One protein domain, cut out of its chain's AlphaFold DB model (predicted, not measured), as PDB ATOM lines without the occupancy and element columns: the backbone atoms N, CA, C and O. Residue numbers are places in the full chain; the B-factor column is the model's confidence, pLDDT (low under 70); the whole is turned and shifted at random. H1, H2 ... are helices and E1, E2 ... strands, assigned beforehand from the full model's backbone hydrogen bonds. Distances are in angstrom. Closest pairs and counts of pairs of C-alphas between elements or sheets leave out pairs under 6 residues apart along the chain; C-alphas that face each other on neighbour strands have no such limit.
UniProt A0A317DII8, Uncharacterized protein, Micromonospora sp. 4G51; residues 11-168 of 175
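What this domain is: This is residues 11 to 168 of the 175 residues of an uncharacterized protein of Micromonospora sp. 4G51 (UniProt A0A317DII8). A twisted sheet of seven strands curls round the helix H1, which lies in the core, and the long helix H4 crosses H1 and packs on the edge strands E1 and E5. The short helix H2 packs on the sheet over E3 and E4, and a long loop, residues 63 to 74, joins E3 to H2. The printed part has 158 residues, with four named helices and seven named strands in the order H1 E1 E2 E3 H2 E4 H3 E5 E6 E7 H4. The sheet is branched and mixed: E3 is parallel to E4 and E7, and the other neighbour pairs are antiparallel; the class is mixed, helices and strands. The whole is compact, with a radius of gyration of the C-alphas of 15.0 A and spans of 50 by 35 by 30 A.

How they stand to each other: Begin at H1, residues 11 to 27, whose centre is 4.5 A from the mean of the C-alphas; it is on the sheet, which curls round it. Next come E1, residues 32 to 35, E2, residues 45 to 48, and E3, residues 54 to 62, a meander, each strand the antiparallel neighbour of the one before. Look for N 34 and O 46 at 2.9 A between E1 and E2, and N 47 and O 56 at 2.9 A between E2 and E3. The closest C-alphas of H1 and E1 are those of Leu 17 and Ala 35, 6.0 A apart. H2, residues 75 to 82, has a height over the sheet of 8.5 A, over E3 and E4, residues 91 to 94. On the local plane it runs slantwise to the strands, at 43 degrees to E3; its closest C-alphas to E4 are those of Ser 82 and Val 92, at 5.9 A. E3, H2 and E4 form a strand-helix-strand unit, two parallel neighbour strands with a helix between, its crossover right-handed; N 55 and O 91 are 2.8 A apart. H3, residues 98 to 101, only grazes the sheet with residues 98 to 100. E5, residues 106 to 110, E6, residues 117 to 123, and E7, residues 129 to 136, form the second meander, with N 119 and O 109 at 2.8 A and N 118 and O 135 at 2.8 A. E3 is staggered: E4 and E7 lie on one side of it, E2 on the other, and N 130 and O 59 are 2.8 A apart. The closest C-alphas of H1 and E6 are those of Ala 16 and Val 121, at 5.4 A. H4, residues 142 to 168, touches H1 with residues 150 to 161 alone, about perpendicular at 73 degrees; C-alphas 18 and 154 are closest, at 5.0 A. It is on the sheet at a height of 7.1 A, over E1 and E5, with C-alphas 109 and 147 the closest of E5 and H4 at 4.0 A. In H1, H2 and H4 every O i to N i+4 pair is within hydrogen-bond range; H3 is too short for such a pair.

Where its parts are: Find C-alpha 11 at (177.010, 232.920, 150.349); from there H1 runs 24.5 A to C-alpha 27. E1, E2 and E4 have four residues each; E3 spans 26.6 A, E5 14.0 A, E6 20.0 A and E7 24.1 A. H2 spans 10.3 A and H3 5.5 A. H4 runs 39.2 A, from C-alpha 142 at (164.482, 250.395, 143.965) to C-alpha 168 at (159.589, 212.648, 153.356).

The domain as a whole: The two C-alphas farthest apart, those of Gly 89 and Glu 140, are 49.9 A from each other. The printed part has no cut, and the link from E3 to H2 is long, with 12 residues. The mean pLDDT of the printed part is 93.7; residues 66 to 70 are under 70.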
ATOM      1  N   LEU A  11     178.260 232.236 150.012       87.00
ATOM      2  CA  LEU A  11     177.010 232.920 150.349       87.00
ATOM      3  C   LEU A  11     176.214 233.272 149.078       87.00
ATOM      4  O   LEU A  11     174.994 233.078 149.022       87.00
ATOM      5  N   ALA A  12     176.915 233.681 148.020       92.19
ATOM      6  CA  ALA A  12     176.371 233.859 146.685       92.19
ATOM      7  C   ALA A  12     175.925 232.520 146.088       92.19
ATOM      8  O   ALA A  12     174.822 232.436 145.547       92.19
ATOM      9  N   GLU A  13     176.707 231.448 146.275       93.31
ATOM     10  CA  GLU A  13     176.297 230.091 145.881       93.31
ATOM     11  C   GLU A  13     174.979 229.692 146.552       93.31
ATOM     12  O   GLU A  13     174.031 229.277 145.881       93.31
ATOM     13  N   GLY A  14     174.877 229.877 147.872       94.69
ATOM     14  CA  GLY A  14     173.646 229.604 148.611       94.69
ATOM     15  C   GLY A  14     172.454 230.417 148.092       94.69
ATOM     16  O   GLY A  14     171.347 229.888 147.967       94.69
ATOM     17  N   THR A  15     172.675 231.687 147.743       96.31
ATOM     18  CA  THR A  15     171.648 232.578 147.173       96.31
ATOM     19  C   THR A  15     171.163 232.078 145.813       96.31
ATOM     20  O   THR A  15     169.956 231.940 145.604       96.31
ATOM     21  N   ALA A  16     172.082 231.731 144.913       97.25
ATOM     22  CA  ALA A  16     171.767 231.191 143.594       97.25
ATOM     23  C   ALA A  16     170.989 229.863 143.676       97.25
ATOM     24  O   ALA A  16     170.009 229.665 142.953       97.25
ATOM     25  N   LEU A  17     171.356 228.974 144.605       97.50
ATOM     26  CA  LEU A  17     170.613 227.733 144.843       97.50
ATOM     27  C   LEU A  17     169.209 227.987 145.384       97.50
ATOM     28  O   LEU A  17     168.246 227.371 144.921       97.50
ATOM     29  N   ALA A  18     169.071 228.923 146.323       97.94
ATOM     30  CA  ALA A  18     167.770 229.299 146.852       97.94
ATOM     31  C   ALA A  18     166.860 229.882 145.758       97.94
ATOM     32  O   ALA A  18     165.670 229.565 145.728       97.94
ATOM     33  N   LEU A  19     167.410 230.681 144.837       98.38
ATOM     34  CA  LEU A  19     166.683 231.223 143.685       98.38
ATOM     35  C   LEU A  19     166.128 230.115 142.784       98.38
ATOM     36  O   LEU A  19     164.944 230.156 142.434       98.38
ATOM     37  N   ARG A  20     166.934 229.097 142.450       98.44
ATOM     38  CA  ARG A  20     166.457 227.971 141.628       98.44
ATOM     39  C   ARG A  20     165.435 227.105 142.354       98.44
ATOM     40  O   ARG A  20     164.418 226.748 141.764       98.44
ATOM     41  N   ALA A  21     165.648 226.822 143.638       98.19
ATOM     42  CA  ALA A  21     164.669 226.099 144.446       98.19
ATOM     43  C   ALA A  21     163.327 226.844 144.506       98.19
ATOM     44  O   ALA A  21     162.268 226.241 144.340       98.19
ATOM     45  N   HIS A  22     163.376 228.166 144.691       98.31
ATOM     46  CA  HIS A  22     162.198 229.024 144.683       98.31
ATOM     47  C   HIS A  22     161.464 228.993 143.343       98.31
ATOM     48  O   HIS A  22     160.243 228.884 143.330       98.31
ATOM     49  N   LEU A  23     162.189 229.048 142.225       98.06
ATOM     50  CA  LEU A  23     161.587 228.983 140.894       98.06
ATOM     51  C   LEU A  23     160.839 227.663 140.676       98.06
ATOM     52  O   LEU A  23     159.688 227.676 140.240       98.06
ATOM     53  N   LEU A  24     161.467 226.538 141.031       98.12
ATOM     54  CA  LEU A  24     160.870 225.209 140.898       98.12
ATOM     55  C   LEU A  24     159.618 225.055 141.771       98.12
ATOM     56  O   LEU A  24     158.575 224.638 141.270       98.12
ATOM     57  N   ILE A  25     159.691 225.424 143.054       96.88
ATOM     58  CA  ILE A  25     158.568 225.228 143.984       96.88
ATOM     59  C   ILE A  25     157.427 226.222 143.756       96.88
ATOM     60  O   ILE A  25     156.277 225.902 144.026       96.88
ATOM     61  N   THR A  26     157.708 227.423 143.248       97.25
ATOM     62  CA  THR A  26     156.652 228.365 142.854       97.25
ATOM     63  C   THR A  26     155.898 227.854 141.630       97.25
ATOM     64  O   THR A  26     154.678 227.986 141.565       97.25
ATOM     65  N   ALA A  27     156.604 227.244 140.675       97.62
ATOM     66  CA  ALA A  27     155.980 226.676 139.489       97.62
ATOM     67  C   ALA A  27     155.158 225.418 139.803       97.62
ATOM     68  O   ALA A  27     154.087 225.232 139.227       97.62
ATOM     69  N   ARG A  28     155.656 224.561 140.703       97.12
ATOM     70  CA  ARG A  28     155.011 223.298 141.089       97.12
ATOM     71  C   ARG A  28     155.152 223.026 142.594       97.12
ATOM     72  O   ARG A  28     156.058 222.295 143.005       97.12
ATOM     73  N   PRO A  29     154.279 223.623 143.428       95.94
ATOM     74  CA  PRO A  29     154.371 223.552 144.888       95.94
ATOM     75  C   PRO A  29     154.210 222.151 145.484       95.94
ATOM     76  O   PRO A  29     154.554 221.936 146.644       95.94
ATOM     77  N   GLU A  30     153.651 221.213 144.722       94.88
ATOM     78  CA  GLU A  30     153.426 219.831 145.134       94.88
ATOM     79  C   GLU A  30     154.684 218.955 145.070       94.88
ATOM     80  O   GLU A  30     154.693 217.855 145.625       94.88
ATOM     81  N   LEU A  31     155.734 219.410 144.380       96.31
ATOM     82  CA  LEU A  31     156.947 218.627 144.180       96.31
ATOM     83  C   LEU A  31     157.895 218.701 145.373       96.31
ATOM     84  O   LEU A  31     157.987 219.698 146.089       96.31
ATOM     85  N   LEU A  32     158.687 217.640 145.525       98.19
ATOM     86  CA  LEU A  32     159.831 217.652 146.420       98.19
ATOM     87  C   LEU A  32     161.023 218.278 145.698       98.19
ATOM     88  O   LEU A  32     161.421 217.848 144.612       98.19
ATOM     89  N   VAL A  33     161.598 219.293 146.330       98.25
ATOM     90  CA  VAL A  33     162.809 219.983 145.888       98.25
ATOM     91  C   VAL A  33     163.744 220.066 147.088       98.25
ATOM     92  O   VAL A  33     163.290 220.300 148.205       98.25
ATOM     93  N   THR A  34     165.042 219.878 146.892       97.69
ATOM     94  CA  THR A  34     166.051 220.217 147.907       97.69
ATOM     95  C   THR A  34     167.170 221.013 147.270       97.69
ATOM     96  O   THR A  34     167.501 220.786 146.107       97.69
ATOM     97  N   ALA A  35     167.745 221.932 148.037       97.44
ATOM     98  CA  ALA A  35     168.884 222.734 147.629       97.44
ATOM     99  C   ALA A  35     169.923 222.806 148.750       97.44
ATOM    100  O   ALA A  35     169.588 223.145 149.891       97.44
ATOM    101  N   ASP A  36     171.191 222.552 148.424       95.19
ATOM    102  CA  ASP A  36     172.314 222.638 149.364       95.19
ATOM    103  C   ASP A  36     172.758 224.095 149.583       95.19
ATOM    104  O   ASP A  36     173.891 224.486 149.306       95.19
ATOM    105  N   VAL A  37     171.836 224.924 150.080       92.12
ATOM    106  CA  VAL A  37     172.047 226.359 150.344       92.12
ATOM    107  C   VAL A  37     173.155 226.600 151.376       92.12
ATOM    108  O   VAL A  37     173.791 227.649 151.358       92.12
ATOM    109  N   GLN A  38     173.395 225.639 152.273       87.44
ATOM    110  CA  GLN A  38     174.429 225.719 153.310       87.44
ATOM    111  C   GLN A  38     175.788 225.164 152.866       87.44
ATOM    112  O   GLN A  38     176.740 225.242 153.638       87.44
ATOM    113  N   ARG A  39     175.890 224.629 151.640       87.06
ATOM    114  CA  ARG A  39     177.117 224.047 151.076       87.06
ATOM    115  C   ARG A  39     177.687 222.921 151.949       87.06
ATOM    116  O   ARG A  39     178.891 222.845 152.184       87.06
ATOM    117  N   ALA A  40     176.820 222.031 152.428       84.19
ATOM    118  CA  ALA A  40     177.190 220.872 153.237       84.19
ATOM    119  C   ALA A  40     177.880 219.749 152.430       84.19
ATOM    120  O   ALA A  40     178.259 218.727 153.001       84.19
ATOM    121  N   GLY A  41     178.059 219.927 151.115       79.44
ATOM    122  CA  GLY A  41     178.766 218.985 150.243       79.44
ATOM    123  C   GLY A  41     177.849 217.934 149.617       79.44
ATOM    124  O   GLY A  41     178.314 216.860 149.230       79.44
ATOM    125  N   GLY A  42     176.549 218.228 149.541       82.00
ATOM    126  CA  GLY A  42     175.548 217.383 148.897       82.00
ATOM    127  C   GLY A  42     175.340 217.710 147.411       82.00
ATOM    128  O   GLY A  42     176.049 218.537 146.835       82.00
ATOM    129  N   PRO A  43     174.359 217.067 146.754       91.38
ATOM    130  CA  PRO A  43     173.863 217.548 145.470       91.38
ATOM    131  C   PRO A  43     173.308 218.971 145.629       91.38
ATOM    132  O   PRO A  43     172.501 219.230 146.519       91.38
ATOM    133  N   ASP A  44     173.730 219.878 144.749       96.38
ATOM    134  CA  ASP A  44     173.425 221.305 144.862       96.38
ATOM    135  C   ASP A  44     171.917 221.585 144.766       96.38
ATOM    136  O   ASP A  44     171.387 222.365 145.555       96.38
ATOM    137  N   LEU A  45     171.223 220.944 143.819       98.12
ATOM    138  CA  LEU A  45     169.776 221.062 143.630       98.12
ATOM    139  C   LEU A  45     169.203 219.751 143.081       98.12
ATOM    140  O   LEU A  45     169.711 219.213 142.094       98.12
ATOM    141  N   VAL A  46     168.123 219.258 143.688       98.50
ATOM    142  CA  VAL A  46     167.410 218.051 143.244       98.50
ATOM    143  C   VAL A  46     165.910 218.314 143.217       98.50
ATOM    144  O   VAL A  46     165.376 218.918 144.147       98.50
ATOM    145  N   CYS A  47     165.229 217.848 142.173       98.50
ATOM    146  CA  CYS A  47     163.776 217.901 142.041       98.50
ATOM    147  C   CYS A  47     163.232 216.517 141.682       98.50
ATOM    148  O   CYS A  47     163.591 215.946 140.651       98.50
ATOM    149  N   TRP A  48     162.359 215.975 142.530       98.44
ATOM    150  CA  TRP A  48     161.726 214.681 142.295       98.44
ATOM    151  C   TRP A  48     160.418 214.858 141.539       98.44
ATOM    152  O   TRP A  48     159.584 215.682 141.905       98.44
ATOM    153  N   GLN A  49     160.224 214.018 140.525       96.56
ATOM    154  CA  GLN A  49     158.975 213.860 139.785       96.56
ATOM    155  C   GLN A  49     158.474 215.121 139.068       96.56
ATOM    156  O   GLN A  49     157.274 215.267 138.818       96.56
ATOM    157  N   TRP A  50     159.387 216.011 138.654       95.75
ATOM    158  CA  TRP A  50     159.026 217.036 137.673       95.75
ATOM    159  C   TRP A  50     158.502 216.380 136.393       95.75
ATOM    160  O   TRP A  50     157.413 216.696 135.920       95.75
ATOM    161  N   GLN A  51     159.237 215.404 135.865       95.94
ATOM    162  CA  GLN A  51     158.675 214.427 134.943       95.94
ATOM    163  C   GLN A  51     158.338 213.144 135.711       95.94
ATOM    164  O   GLN A  51     159.141 212.717 136.548       95.94
ATOM    165  N   PRO A  52     157.168 212.523 135.458       96.44
ATOM    166  CA  PRO A  52     156.816 211.257 136.086       96.44
ATOM    167  C   PRO A  52     157.923 210.216 135.899       96.44
ATOM    168  O   PRO A  52     158.417 210.026 134.790       96.44
ATOM    169  N   GLY A  53     158.312 209.553 136.988       97.69
ATOM    170  CA  GLY A  53     159.362 208.534 136.964       97.69
ATOM    171  C   GLY A  53     160.798 209.066 136.999       97.69
ATOM    172  O   GLY A  53     161.711 208.248 137.020       97.69
ATOM    173  N   GLN A  54     161.026 210.385 137.042       98.38
ATOM    174  CA  GLN A  54     162.374 210.961 137.023       98.38
ATOM    175  C   GLN A  54     162.727 211.774 138.271       98.38
ATOM    176  O   GLN A  54     161.873 212.382 138.921       98.38
ATOM    177  N   VAL A  55     164.027 211.832 138.557       98.62
ATOM    178  CA  VAL A  55     164.653 212.768 139.493       98.62
ATOM    179  C   VAL A  55     165.655 213.610 138.723       98.62
ATOM    180  O   VAL A  55     166.565 213.080 138.088       98.62
ATOM    181  N   TRP A  56     165.489 214.924 138.776       98.50
ATOM    182  CA  TRP A  56     166.359 215.871 138.092       98.50
ATOM    183  C   TRP A  56     167.385 216.443 139.050       98.50
ATOM    184  O   TRP A  56     167.044 216.867 140.155       98.50
ATOM    185  N   VAL A  57     168.643 216.462 138.614       98.38
ATOM    186  CA  VAL A  57     169.776 216.919 139.420       98.38
ATOM    187  C   VAL A  57     170.528 218.023 138.692       98.38
ATOM    188  O   VAL A  57     170.913 217.856 137.531       98.38
ATOM    189  N   TRP A  58     170.798 219.121 139.395       97.00
ATOM    190  CA  TRP A  58     171.666 220.197 138.925       97.00
ATOM    191  C   TRP A  58     172.839 220.425 139.880       97.00
ATOM    192  O   TRP A  58     172.786 220.123 141.075       97.00
ATOM    193  N   GLN A  59     173.913 220.963 139.317       94.50
ATOM    194  CA  GLN A  59     175.093 221.468 139.999       94.50
ATOM    195  C   GLN A  59     175.298 222.929 139.617       94.50
ATOM    196  O   GLN A  59     175.092 223.305 138.463       94.50
ATOM    197  N   LEU A  60     175.707 223.744 140.581       93.81
ATOM    198  CA  LEU A  60     175.926 225.172 140.418       93.81
ATOM    199  C   LEU A  60     177.421 225.466 140.350       93.81
ATOM    200  O   LEU A  60     178.178 225.030 141.215       93.81
ATOM    201  N   ARG A  61     177.863 226.220 139.350       92.88
ATOM    202  CA  ARG A  61     179.254 226.673 139.246       92.88
ATOM    203  C   ARG A  61     179.325 228.165 138.997       92.88
ATOM    204  O   ARG A  61     178.399 228.765 138.470       92.88
ATOM    205  N   TYR A  62     180.434 228.756 139.393       92.31
ATOM    206  CA  TYR A  62     180.690 230.155 139.119       92.31
ATOM    207  C   TYR A  62     180.975 230.347 137.622       92.31
ATOM    208  O   TYR A  62     181.734 229.572 137.037       92.31
ATOM    209  N   GLU A  63     180.348 231.342 136.990       90.62
ATOM    210  CA  GLU A  63     180.342 231.541 135.532       90.62
ATOM    211  C   GLU A  63     181.760 231.664 134.955       90.62
ATOM    212  O   GLU A  63     182.044 231.154 133.869       90.62
ATOM    213  N   HIS A  64     182.675 232.292 135.694       85.25
ATOM    214  CA  HIS A  64     184.050 232.506 135.248       85.25
ATOM    215  C   HIS A  64     185.019 231.380 135.644       85.25
ATOM    216  O   HIS A  64     186.211 231.455 135.319       85.25
ATOM    217  N   ASP A  65     184.540 230.301 136.275       81.75
ATOM    218  CA  ASP A  65     185.353 229.106 136.493       81.75
ATOM    219  C   ASP A  65     185.561 228.343 135.173       81.75
ATOM    220  O   ASP A  65     184.722 227.580 134.688       81.75
ATOM    221  N   ARG A  66     186.751 228.523 134.592       66.19
ATOM    222  CA  ARG A  66     187.169 227.892 133.330       66.19
ATOM    223  C   ARG A  66     187.378 226.375 133.431       66.19
ATOM    224  O   ARG A  66     187.710 225.750 132.424       66.19
ATOM    225  N   ARG A  67     187.221 225.765 134.610       67.94
ATOM    226  CA  ARG A  67     187.457 224.330 134.849       67.94
ATOM    227  C   ARG A  67     186.185 223.483 134.809       67.94
ATOM    228  O   ARG A  67     186.115 222.462 135.488       67.94
ATOM    229  N   ALA A  68     185.196 223.842 133.994       57.91
ATOM    230  CA  ALA A  68     183.982 223.043 133.859       57.91
ATOM    231  C   ALA A  68     184.247 221.721 133.094       57.91
ATOM    232  O   ALA A  68     184.562 221.754 131.899       57.91
ATOM    233  N   PRO A  69     184.114 220.532 133.719       65.00
ATOM    234  CA  PRO A  69     184.072 219.266 132.995       65.00
ATOM    235  C   PRO A  69     182.990 219.251 131.906       65.00
ATOM    236  O   PRO A  69     181.960 219.907 132.001       65.00
ATOM    237  N   LYS A  70     183.208 218.450 130.857       69.94
ATOM    238  CA  LYS A  70     182.288 218.334 129.706       69.94
ATOM    239  C   LYS A  70     180.968 217.613 130.021       69.94
ATOM    240  O   LYS A  70     180.106 217.533 129.153       69.94
ATOM    241  N   ARG A  71     180.833 217.013 131.208       78.50
ATOM    242  CA  ARG A  71     179.665 216.228 131.635       78.50
ATOM    243  C   ARG A  71     179.240 216.659 133.030       78.50
ATOM    244  O   ARG A  71     180.084 216.721 133.923       78.50
ATOM    245  N   TRP A  72     177.944 216.895 133.187       84.50
ATOM    246  CA  TRP A  72     177.315 217.345 134.422       84.50
ATOM    247  C   TRP A  72     175.957 216.654 134.621       84.50
ATOM    248  O   TRP A  72     175.296 216.341 133.631       84.50
ATOM    249  N   PRO A  73     175.532 216.424 135.877       91.62
ATOM    250  CA  PRO A  73     176.334 216.452 137.105       91.62
ATOM    251  C   PRO A  73     177.452 215.388 137.099       91.62
ATOM    252  O   PRO A  73     177.414 214.467 136.279       91.62
ATOM    253  N   PRO A  74     178.457 215.462 137.993       90.62
ATOM    254  CA  PRO A  74     179.431 214.386 138.146       90.62
ATOM    255  C   PRO A  74     178.725 213.064 138.468       90.62
ATOM    256  O   PRO A  74     177.770 213.043 139.243       90.62
ATOM    257  N   ALA A  75     179.215 211.946 137.928       92.19
ATOM    258  CA  ALA A  75     178.575 210.637 138.103       92.19
ATOM    259  C   ALA A  75     178.386 210.248 139.582       92.19
ATOM    260  O   ALA A  75     177.375 209.650 139.933       92.19
ATOM    261  N   ALA A  76     179.317 210.643 140.458       92.88
ATOM    262  CA  ALA A  76     179.203 210.424 141.900       92.88
ATOM    263  C   ALA A  76     178.002 211.157 142.529       92.88
ATOM    264  O   ALA A  76     177.387 210.632 143.450       92.88
ATOM    265  N   VAL A  77     177.640 212.336 142.010       94.69
ATOM    266  CA  VAL A  77     176.463 213.097 142.459       94.69
ATOM    267  C   VAL A  77     175.177 212.411 141.999       94.69
ATOM    268  O   VAL A  77     174.241 212.268 142.776       94.69
ATOM    269  N   LEU A  78     175.129 211.928 140.754       96.12
ATOM    270  CA  LEU A  78     173.977 211.153 140.278       96.12
ATOM    271  C   LEU A  78     173.811 209.854 141.080       96.12
ATOM    272  O   LEU A  78     172.701 209.511 141.475       96.12
ATOM    273  N   ALA A  79     174.916 209.166 141.379       95.94
ATOM    274  CA  ALA A  79     174.906 207.956 142.192       95.94
ATOM    275  C   ALA A  79     174.430 208.220 143.631       95.94
ATOM    276  O   ALA A  79     173.655 207.427 144.161       95.94
ATOM    277  N   SER A  80     174.841 209.331 144.255       96.44
ATOM    278  CA  SER A  80     174.388 209.670 145.609       96.44
ATOM    279  C   SER A  80     172.892 209.992 145.654       96.44
ATOM    280  O   SER A  80     172.206 209.528 146.561       96.44
ATOM    281  N   VAL A  81     172.360 210.699 144.651       97.81
ATOM    282  CA  VAL A  81     170.913 210.950 144.530       97.81
ATOM    283  C   VAL A  81     170.150 209.661 144.224       97.81
ATOM    284  O   VAL A  81     169.070 209.453 144.768       97.81
ATOM    285  N   SER A  82     170.709 208.768 143.406       97.88
ATOM    286  CA  SER A  82     170.110 207.457 143.123       97.88
ATOM    287  C   SER A  82     170.052 206.545 144.346       97.88
ATOM    288  O   SER A  82     169.185 205.677 144.398       97.88
ATOM    289  N   ALA A  83     170.955 206.722 145.311       96.44
ATOM    290  CA  ALA A  83     170.947 205.991 146.574       96.44
ATOM    291  C   ALA A  83     169.977 206.585 147.616       96.44
ATOM    292  O   ALA A  83     169.754 205.967 148.658       96.44
ATOM    293  N   ASP A  84     169.410 207.770 147.367       96.25
ATOM    294  CA  ASP A  84     168.402 208.370 148.242       96.25
ATOM    295  C   ASP A  84     167.110 207.526 148.213       96.25
ATOM    296  O   ASP A  84     166.608 207.235 147.124       96.25
ATOM    297  N   PRO A  85     166.525 207.153 149.369       96.06
ATOM    298  CA  PRO A  85     165.261 206.419 149.419       96.06
ATOM    299  C   PRO A  85     164.114 207.077 148.642       96.06
ATOM    300  O   PRO A  85     163.259 206.372 148.111       96.06
ATOM    301  N   LEU A  86     164.094 208.411 148.531       97.25
ATOM    302  CA  LEU A  86     163.081 209.123 147.743       97.25
ATOM    303  C   LEU A  86     163.211 208.886 146.234       97.25
ATOM    304  O   LEU A  86     162.261 209.116 145.489       97.25
ATOM    305  N   SER A  87     164.378 208.431 145.783       97.88
ATOM    306  CA  SER A  87     164.667 208.107 144.387       97.88
ATOM    307  C   SER A  87     164.378 206.641 144.045       97.88
ATOM    308  O   SER A  87     164.615 206.222 142.913       97.88
ATOM    309  N   ALA A  88     163.875 205.838 144.990       96.88
ATOM    310  CA  ALA A  88     163.601 204.423 144.762       96.88
ATOM    311  C   ALA A  88     162.606 204.216 143.603       96.88
ATOM    312  O   ALA A  88     161.487 204.724 143.621       96.88
ATOM    313  N   GLY A  89     163.025 203.451 142.589       96.69
ATOM    314  CA  GLY A  89     162.218 203.182 141.393       96.69
ATOM    315  C   GLY A  89     162.131 204.344 140.396       96.69
ATOM    316  O   GLY A  89     161.380 204.238 139.429       96.69
ATOM    317  N   LEU A  90     162.885 205.427 140.608       98.25
ATOM    318  CA  LEU A  90     162.945 206.578 139.710       98.25
ATOM    319  C   LEU A  90     164.266 206.604 138.931       98.25
ATOM    320  O   LEU A  90     165.315 206.180 139.416       98.25
ATOM    321  N   GLU A  91     164.221 207.147 137.720       98.31
ATOM    322  CA  GLU A  91     165.397 207.404 136.897       98.31
ATOM    323  C   GLU A  91     166.051 208.729 137.320       98.31
ATOM    324  O   GLU A  91     165.449 209.798 137.209       98.31
ATOM    325  N   VAL A  92     167.294 208.680 137.805       98.44
ATOM    326  CA  VAL A  92     168.047 209.886 138.180       98.44
ATOM    327  C   VAL A  92     168.833 210.408 136.983       98.44
ATOM    328  O   VAL A  92     169.760 209.754 136.503       98.44
ATOM    329  N   VAL A  93     168.492 211.612 136.527       97.62
ATOM    330  CA  VAL A  93     169.058 212.234 135.324       97.62
ATOM    331  C   VAL A  93     169.544 213.659 135.590       97.62
ATOM    332  O   VAL A  93     169.185 214.310 136.575       97.62
ATOM    333  N   ALA A  94     170.378 214.164 134.683       97.31
ATOM    334  CA  ALA A  94     170.742 215.573 134.658       97.31
ATOM    335  C   ALA A  94     169.491 216.419 134.386       97.31
ATOM    336  O   ALA A  94     168.782 216.184 133.407       97.31
ATOM    337  N   GLY A  95     169.224 217.405 135.241       97.31
ATOM    338  CA  GLY A  95     168.088 218.294 135.044       97.31
ATOM    339  C   GLY A  95     168.271 219.157 133.788       97.31
ATOM    340  O   GLY A  95     169.391 219.580 133.488       97.31
ATOM    341  N   PRO A  96     167.210 219.431 133.020       97.00
ATOM    342  CA  PRO A  96     167.333 220.241 131.817       97.00
ATOM    343  C   PRO A  96     167.633 221.709 132.172       97.00
ATOM    344  O   PRO A  96     167.404 222.126 133.314       97.00
ATOM    345  N   PRO A  97     168.108 222.528 131.219       96.69
ATOM    346  CA  PRO A  97     168.081 223.978 131.385       96.69
ATOM    347  C   PRO A  97     166.649 224.433 131.695       96.69
ATOM    348  O   PRO A  97     165.703 223.995 131.031       96.69
ATOM    349  N   LEU A  98     166.467 225.286 132.699       97.38
ATOM    350  CA  LEU A  98     165.144 225.624 133.221       97.38
ATOM    351  C   LEU A  98     164.260 226.324 132.178       97.38
ATOM    352  O   LEU A  98     163.046 226.106 132.156       97.38
ATOM    353  N   HIS A  99     164.852 227.067 131.239       97.56
ATOM    354  CA  HIS A  99     164.096 227.668 130.134       97.56
ATOM    355  C   HIS A  99     163.409 226.648 129.221       97.56
ATOM    356  O   HIS A  99     162.335 226.921 128.690       97.56
ATOM    357  N   THR A 100     163.975 225.448 129.066       97.31
ATOM    358  CA  THR A 100     163.392 224.405 128.201       97.31
ATOM    359  C   THR A 100     162.108 223.803 128.775       97.31
ATOM    360  O   THR A 100     161.350 223.166 128.048       97.31
ATOM    361  N   VAL A 101     161.836 224.038 130.063       96.06
ATOM    362  CA  VAL A 101     160.611 223.619 130.758       96.06
ATOM    363  C   VAL A 101     159.703 224.805 131.105       96.06
ATOM    364  O   VAL A 101     158.813 224.680 131.941       96.06
ATOM    365  N   GLY A 102     159.913 225.954 130.450       96.94
ATOM    366  CA  GLY A 102     159.066 227.142 130.574       96.94
ATOM    367  C   GLY A 102     159.336 228.007 131.807       96.94
ATOM    368  O   GLY A 102     158.511 228.857 132.136       96.94
ATOM    369  N   LEU A 103     160.461 227.808 132.498       97.81
ATOM    370  CA  LEU A 103     160.859 228.623 133.648       97.81
ATOM    371  C   LEU A 103     161.895 229.681 133.249       97.81
ATOM    372  O   LEU A 103     162.476 229.625 132.170       97.81
ATOM    373  N   SER A 104     162.146 230.665 134.116       97.44
ATOM    374  CA  SER A 104     163.113 231.721 133.798       97.44
ATOM    375  C   SER A 104     164.536 231.170 133.658       97.44
ATOM    376  O   SER A 104     165.064 230.541 134.581       97.44
ATOM    377  N   ALA A 105     165.177 231.468 132.523       96.81
ATOM    378  CA  ALA A 105     166.578 231.131 132.271       96.81
ATOM    379  C   ALA A 105     167.515 231.826 133.263       96.81
ATOM    380  O   ALA A 105     168.537 231.255 133.628       96.81
ATOM    381  N   GLU A 106     167.143 233.024 133.715       97.81
ATOM    382  CA  GLU A 106     167.943 233.906 134.561       97.81
ATOM    383  C   GLU A 106     167.109 234.422 135.741       97.81
ATOM    384  O   GLU A 106     165.906 234.670 135.613       97.81
ATOM    385  N   GLN A 107     167.731 234.548 136.909       97.62
ATOM    386  CA  GLN A 107     167.143 235.153 138.100       97.62
ATOM    387  C   GLN A 107     168.200 235.959 138.839       97.62
ATOM    388  O   GLN A 107     169.376 235.602 138.838       97.62
ATOM    389  N   GLU A 108     167.757 236.992 139.544       97.25
ATOM    390  CA  GLU A 108     168.641 237.879 140.283       97.25
ATOM    391  C   GLU A 108     168.079 238.167 141.676       97.25
ATOM    392  O   GLU A 108     166.866 238.309 141.857       97.25
ATOM    393  N   ALA A 109     168.961 238.243 142.669       96.94
ATOM    394  CA  ALA A 109     168.629 238.664 144.024       96.94
ATOM    395  C   ALA A 109     169.860 239.206 144.750       96.94
ATOM    396  O   ALA A 109     170.984 239.040 144.287       96.94
ATOM    397  N   SER A 110     169.658 239.825 145.910       96.00
ATOM    398  CA  SER A 110     170.772 240.239 146.761       96.00
ATOM    399  C   SER A 110     171.425 239.017 147.388       96.00
ATOM    400  O   SER A 110     170.735 238.048 147.712       96.00
ATOM    401  N   ASN A 111     172.735 239.059 147.609       92.06
ATOM    402  CA  ASN A 111     173.408 238.025 148.380       92.06
ATOM    403  C   ASN A 111     172.840 238.000 149.817       92.06
ATOM    404  O   ASN A 111     172.641 239.041 150.445       92.06
ATOM    405  N   MET A 112     172.564 236.802 150.348       84.75
ATOM    406  CA  MET A 112     171.988 236.595 151.685       84.75
ATOM    407  C   MET A 112     172.775 237.231 152.840       84.75
ATOM    408  O   MET A 112     172.181 237.469 153.892       84.75
ATOM    409  N   ALA A 113     174.081 237.440 152.686       79.81
ATOM    410  CA  ALA A 113     174.947 237.974 153.740       79.81
ATOM    411  C   ALA A 113     175.683 239.264 153.347       79.81
ATOM    412  O   ALA A 113     176.209 239.942 154.226       79.81
ATOM    413  N   GLU A 114     175.665 239.636 152.065       87.25
ATOM    414  CA  GLU A 114     176.309 240.846 151.548       87.25
ATOM    415  C   GLU A 114     175.312 241.637 150.685       87.25
ATOM    416  O   GLU A 114     175.267 241.473 149.471       87.25
ATOM    417  N   PRO A 115     174.478 242.509 151.283       85.81
ATOM    418  CA  PRO A 115     173.428 243.223 150.551       85.81
ATOM    419  C   PRO A 115     173.942 244.103 149.403       85.81
ATOM    420  O   PRO A 115     173.206 244.348 148.454       85.81
ATOM    421  N   HIS A 116     175.201 244.546 149.471       90.06
ATOM    422  CA  HIS A 116     175.876 245.307 148.414       90.06
ATOM    423  C   HIS A 116     176.304 244.450 147.214       90.06
ATOM    424  O   HIS A 116     176.850 244.980 146.252       90.06
ATOM    425  N   GLU A 117     176.063 243.143 147.257       92.50
ATOM    426  CA  GLU A 117     176.351 242.217 146.172       92.50
ATOM    427  C   GLU A 117     175.038 241.663 145.605       92.50
ATOM    428  O   GLU A 117     174.180 241.155 146.335       92.50
ATOM    429  N   ALA A 118     174.855 241.788 144.293       94.38
ATOM    430  CA  ALA A 118     173.805 241.123 143.542       94.38
ATOM    431  C   ALA A 118     174.323 239.778 143.030       94.38
ATOM    432  O   ALA A 118     175.444 239.667 142.537       94.38
ATOM    433  N   VAL A 119     173.480 238.758 143.120       96.69
ATOM    434  CA  VAL A 119     173.732 237.408 142.627       96.69
ATOM    435  C   VAL A 119     172.816 237.173 141.443       96.69
ATOM    436  O   VAL A 119     171.594 237.188 141.592       96.69
ATOM    437  N   THR A 120     173.407 236.911 140.282       97.06
ATOM    438  CA  THR A 120     172.677 236.441 139.100       97.06
ATOM    439  C   THR A 120     172.910 234.947 138.951       97.06
ATOM    440  O   THR A 120     174.057 234.506 138.942       97.06
ATOM    441  N   VAL A 121     171.839 234.166 138.820       97.44
ATOM    442  CA  VAL A 121     171.893 232.744 138.469       97.44
ATOM    443  C   VAL A 121     171.269 232.539 137.096       97.44
ATOM    444  O   VAL A 121     170.205 233.082 136.808       97.44
ATOM    445  N   LEU A 122     171.923 231.742 136.259       96.81
ATOM    446  CA  LEU A 122     171.517 231.474 134.888       96.81
ATOM    447  C   LEU A 122     171.684 229.996 134.520       96.81
ATOM    448  O   LEU A 122     172.340 229.215 135.216       96.81
ATOM    449  N   ASP A 123     171.045 229.592 133.428       96.31
ATOM    450  CA  ASP A 123     171.197 228.245 132.892       96.31
ATOM    451  C   ASP A 123     172.626 227.997 132.398       96.31
ATOM    452  O   ASP A 123     173.245 228.839 131.747       96.31
ATOM    453  N   GLY A 124     173.143 226.802 132.683       92.94
ATOM    454  CA  GLY A 124     174.390 226.340 132.095       92.94
ATOM    455  C   GLY A 124     174.212 225.886 130.640       92.94
ATOM    456  O   GLY A 124     173.111 225.526 130.218       92.94
ATOM    457  N   PRO A 125     175.309 225.816 129.865       90.81
ATOM    458  CA  PRO A 125     175.281 225.394 128.460       90.81
ATOM    459  C   PRO A 125     174.978 223.899 128.256       90.81
ATOM    460  O   PRO A 125     174.845 223.450 127.120       90.81
ATOM    461  N   VAL A 126     174.921 223.108 129.331       91.44
ATOM    462  CA  VAL A 126     174.650 221.666 129.293       91.44
ATOM    463  C   VAL A 126     173.653 221.279 130.389       91.44
ATOM    464  O   VAL A 126     173.617 221.943 131.429       91.44
ATOM    465  N   PRO A 127     172.872 220.195 130.205       94.69
ATOM    466  CA  PRO A 127     172.017 219.663 131.258       94.69
ATOM    467  C   PRO A 127     172.784 219.414 132.561       94.69
ATOM    468  O   PRO A 127     173.950 219.021 132.559       94.69
ATOM    469  N   GLY A 128     172.108 219.651 133.679       95.19
ATOM    470  CA  GLY A 128     172.635 219.472 135.023       95.19
ATOM    471  C   GLY A 128     173.601 220.558 135.479       95.19
ATOM    472  O   GLY A 128     174.104 220.457 136.593       95.19
ATOM    473  N   LEU A 129     173.863 221.584 134.665       94.69
ATOM    474  CA  LEU A 129     174.695 222.721 135.038       94.69
ATOM    475  C   LEU A 129     173.852 223.990 135.160       94.69
ATOM    476  O   LEU A 129     173.019 224.298 134.308       94.69
ATOM    477  N   GLN A 130     174.098 224.730 136.228       95.75
ATOM    478  CA  GLN A 130     173.625 226.083 136.466       95.75
ATOM    479  C   GLN A 130     174.846 226.951 136.745       95.75
ATOM    480  O   GLN A 130     175.828 226.470 137.318       95.75
ATOM    481  N   LEU A 131     174.796 228.210 136.333       94.94
ATOM    482  CA  LEU A 131     175.884 229.151 136.544       94.94
ATOM    483  C   LEU A 131     175.429 230.290 137.446       94.94
ATOM    484  O   LEU A 131     174.255 230.647 137.442       94.94
ATOM    485  N   TYR A 132     176.352 230.863 138.206       95.56
ATOM    486  CA  TYR A 132     176.115 232.126 138.895       95.56
ATOM    487  C   TYR A 132     177.292 233.077 138.733       95.56
ATOM    488  O   TYR A 132     178.429 232.647 138.540       95.56
ATOM    489  N   ARG A 133     177.005 234.365 138.862       94.38
ATOM    490  CA  ARG A 133     177.991 235.442 138.960       94.38
ATOM    491  C   ARG A 133     177.550 236.445 140.010       94.38
ATOM    492  O   ARG A 133     176.375 236.452 140.399       94.38
ATOM    493  N   THR A 134     178.475 237.299 140.424       93.75
ATOM    494  CA  THR A 134     178.161 238.399 141.325       93.75
ATOM    495  C   THR A 134     178.548 239.738 140.725       93.75
ATOM    496  O   THR A 134     179.404 239.831 139.847       93.75
ATOM    497  N   ALA A 135     177.851 240.779 141.157       91.88
ATOM    498  CA  ALA A 135     178.133 242.153 140.782       91.88
ATOM    499  C   ALA A 135     177.847 243.064 141.971       91.88
ATOM    500  O   ALA A 135     177.033 242.738 142.839       91.88
ATOM    501  N   TYR A 136     178.490 244.224 142.001       90.81
ATOM    502  CA  TYR A 136     178.129 245.253 142.964       90.81
ATOM    503  C   TYR A 136     176.696 245.741 142.713       90.81
ATOM    504  O   TYR A 136     176.251 245.867 141.572       90.81
ATOM    505  N   GLN A 137     175.979 246.058 143.786       91.38
ATOM    506  CA  GLN A 137     174.705 246.754 143.714       91.38
ATOM    507  C   GLN A 137     174.587 247.857 144.763       91.38
ATOM    508  O   GLN A 137     175.126 247.782 145.871       91.38
ATOM    509  N   GLU A 138     173.791 248.864 144.425       88.50
ATOM    510  CA  GLU A 138     173.379 249.910 145.350       88.50
ATOM    511  C   GLU A 138     172.155 249.450 146.158       88.50
ATOM    512  O   GLU A 138     171.094 249.164 145.595       88.50
ATOM    513  N   VAL A 139     172.305 249.368 147.483       85.19
ATOM    514  CA  VAL A 139     171.290 248.801 148.395       85.19
ATOM    515  C   VAL A 139     170.059 249.694 148.514       85.19
ATOM    516  O   VAL A 139     168.941 249.193 148.482       85.19
ATOM    517  N   GLU A 140     170.250 251.010 148.598       89.19
ATOM    518  CA  GLU A 140     169.173 252.002 148.761       89.19
ATOM    519  C   GLU A 140     168.543 252.410 147.416       89.19
ATOM    520  O   GLU A 140     168.046 253.522 147.244       89.19
ATOM    521  N   SER A 141     168.573 251.500 146.439       90.56
ATOM    522  CA  SER A 141     167.935 251.675 145.138       90.56
ATOM    523  C   SER A 141     166.655 250.832 145.045       90.56
ATOM    524  O   SER A 141     166.576 249.764 145.659       90.56
ATOM    525  N   PRO A 142     165.664 251.226 144.218       92.06
ATOM    526  CA  PRO A 142     164.482 250.395 143.965       92.06
ATOM    527  C   PRO A 142     164.820 248.980 143.464       92.06
ATOM    528  O   PRO A 142     164.098 248.018 143.733       92.06
ATOM    529  N   ASP A 143     165.930 248.836 142.735       91.38
ATOM    530  CA  ASP A 143     166.420 247.535 142.283       91.38
ATOM    531  C   ASP A 143     167.015 246.716 143.437       91.38
ATOM    532  O   ASP A 143     166.756 245.514 143.519       91.38
ATOM    533  N   GLY A 144     167.750 247.362 144.348       91.88
ATOM    534  CA  GLY A 144     168.262 246.761 145.580       91.88
ATOM    535  C   GLY A 144     167.143 246.224 146.474       91.88
ATOM    536  O   GLY A 144     167.177 245.058 146.871       91.88
ATOM    537  N   GLU A 145     166.086 247.011 146.696       93.75
ATOM    538  CA  GLU A 145     164.906 246.579 147.462       93.75
ATOM    539  C   GLU A 145     164.216 245.360 146.827       93.75
ATOM    540  O   GLU A 145     163.885 244.383 147.511       93.75
ATOM    541  N   ARG A 146     164.030 245.376 145.498       95.88
ATOM    542  CA  ARG A 146     163.434 244.254 144.752       95.88
ATOM    543  C   ARG A 146     164.275 242.984 144.886       95.88
ATOM    544  O   ARG A 146     163.729 241.905 145.129       95.88
ATOM    545  N   ARG A 147     165.592 243.099 144.728       96.56
ATOM    546  CA  ARG A 147     166.540 241.983 144.852       96.56
ATOM    547  C   ARG A 147     166.598 241.436 146.271       96.56
ATOM    548  O   ARG A 147     166.685 240.220 146.451       96.56
ATOM    549  N   GLU A 148     166.487 242.292 147.280       95.56
ATOM    550  CA  GLU A 148     166.439 241.856 148.671       95.56
ATOM    551  C   GLU A 148     165.133 241.105 148.967       95.56
ATOM    552  O   GLU A 148     165.142 240.060 149.622       95.56
ATOM    553  N   ALA A 149     164.001 241.586 148.443       95.81
ATOM    554  CA  ALA A 149     162.725 240.884 148.546       95.81
ATOM    555  C   ALA A 149     162.780 239.503 147.866       95.81
ATOM    556  O   ALA A 149     162.339 238.510 148.455       95.81
ATOM    557  N   ALA A 150     163.382 239.419 146.673       97.12
ATOM    558  CA  ALA A 150     163.603 238.160 145.963       97.12
ATOM    559  C   ALA A 150     164.480 237.191 146.775       97.12
ATOM    560  O   ALA A 150     164.121 236.021 146.928       97.12
ATOM    561  N   MET A 151     165.572 237.678 147.376       97.06
ATOM    562  CA  MET A 151     166.437 236.887 148.260       97.06
ATOM    563  C   MET A 151     165.653 236.320 149.449       97.06
ATOM    564  O   MET A 151     165.724 235.119 149.728       97.06
ATOM    565  N   ARG A 152     164.863 237.157 150.138       96.50
ATOM    566  CA  ARG A 152     164.073 236.732 151.304       96.50
ATOM    567  C   ARG A 152     163.056 235.656 150.926       96.50
ATOM    568  O   ARG A 152     162.955 234.642 151.622       96.50
ATOM    569  N   ALA A 153     162.339 235.846 149.818       97.38
ATOM    570  CA  ALA A 153     161.396 234.861 149.297       97.38
ATOM    571  C   ALA A 153     162.098 233.541 148.948       97.38
ATOM    572  O   ALA A 153     161.636 232.464 149.337       97.38
ATOM    573  N   ALA A 154     163.255 233.624 148.291       97.75
ATOM    574  CA  ALA A 154     164.029 232.465 147.886       97.75
ATOM    575  C   ALA A 154     164.539 231.650 149.079       97.75
ATOM    576  O   ALA A 154     164.345 230.432 149.142       97.75
ATOM    577  N   LYS A 155     165.107 232.327 150.081       96.00
ATOM    578  CA  LYS A 155     165.574 231.716 151.332       96.00
ATOM    579  C   LYS A 155     164.446 230.992 152.069       96.00
ATOM    580  O   LYS A 155     164.631 229.867 152.540       96.00
ATOM    581  N   LEU A 156     163.268 231.615 152.157       96.50
ATOM    582  CA  LEU A 156     162.094 231.010 152.791       96.50
ATOM    583  C   LEU A 156     161.621 229.764 152.035       96.50
ATOM    584  O   LEU A 156     161.342 228.743 152.672       96.50
ATOM    585  N   SER A 157     161.561 229.825 150.703       96.69
ATOM    586  CA  SER A 157     161.204 228.678 149.864       96.69
ATOM    587  C   SER A 157     162.187 227.526 150.026       96.69
ATOM    588  O   SER A 157     161.751 226.422 150.344       96.69
ATOM    589  N   ALA A 158     163.495 227.767 149.905       96.38
ATOM    590  CA  ALA A 158     164.507 226.721 150.049       96.38
ATOM    591  C   ALA A 158     164.457 226.055 151.435       96.38
ATOM    592  O   ALA A 158     164.473 224.831 151.547       96.38
ATOM    593  N   SER A 159     164.280 226.848 152.497       96.31
ATOM    594  CA  SER A 159     164.109 226.327 153.858       96.31
ATOM    595  C   SER A 159     162.872 225.426 153.998       96.31
ATOM    596  O   SER A 159     162.925 224.403 154.680       96.31
ATOM    597  N   ARG A 160     161.749 225.783 153.362       96.69
ATOM    598  CA  ARG A 160     160.527 224.958 153.356       96.69
ATOM    599  C   ARG A 160     160.716 223.669 152.559       96.69
ATOM    600  O   ARG A 160     160.322 222.613 153.045       96.69
ATOM    601  N   CYS A 161     161.341 223.767 151.389       96.62
ATOM    602  CA  CYS A 161     161.643 222.647 150.504       96.62
ATOM    603  C   CYS A 161     162.503 221.592 151.217       96.62
ATOM    604  O   CYS A 161     162.094 220.439 151.330       96.62
ATOM    605  N   ASN A 162     163.619 222.012 151.823       96.75
ATOM    606  CA  ASN A 162     164.513 221.098 152.534       96.75
ATOM    607  C   ASN A 162     163.805 220.407 153.711       96.75
ATOM    608  O   ASN A 162     163.920 219.194 153.861       96.75
ATOM    609  N   ARG A 163     162.976 221.133 154.481       97.06
ATOM    610  CA  ARG A 163     162.159 220.517 155.546       97.06
ATOM    611  C   ARG A 163     161.167 219.481 155.015       97.06
ATOM    612  O   ARG A 163     160.967 218.459 155.665       97.06
ATOM    613  N   ALA A 164     160.527 219.743 153.875       97.44
ATOM    614  CA  ALA A 164     159.590 218.801 153.266       97.44
ATOM    615  C   ALA A 164     160.303 217.520 152.810       97.44
ATOM    616  O   ALA A 164     159.814 216.420 153.060       97.44
ATOM    617  N   VAL A 165     161.490 217.658 152.213       97.19
ATOM    618  CA  VAL A 165     162.334 216.521 151.822       97.19
ATOM    619  C   VAL A 165     162.804 215.729 153.039       97.19
ATOM    620  O   VAL A 165     162.715 214.503 153.028       97.19
ATOM    621  N   ASP A 166     163.243 216.388 154.112       95.69
ATOM    622  CA  ASP A 166     163.664 215.700 155.337       95.69
ATOM    623  C   ASP A 166     162.509 214.928 155.988       95.69
ATOM    624  O   ASP A 166     162.685 213.781 156.404       95.69
ATOM    625  N   ALA A 167     161.307 215.513 156.015       96.81
ATOM    626  CA  ALA A 167     160.105 214.832 156.488       96.81
ATOM    627  C   ALA A 167     159.752 213.615 155.614       96.81
ATOM    628  O   ALA A 167     159.464 212.540 156.143       96.81
ATOM    629  N   ALA A 168     159.828 213.750 154.286       96.56
ATOM    630  CA  ALA A 168     159.589 212.648 153.356       96.56
ATOM    631  C   ALA A 168     160.619 211.518 153.533       96.56
ATOM    632  O   ALA A 168     160.250 210.346 153.593       96.56
TER     633      ALA A 168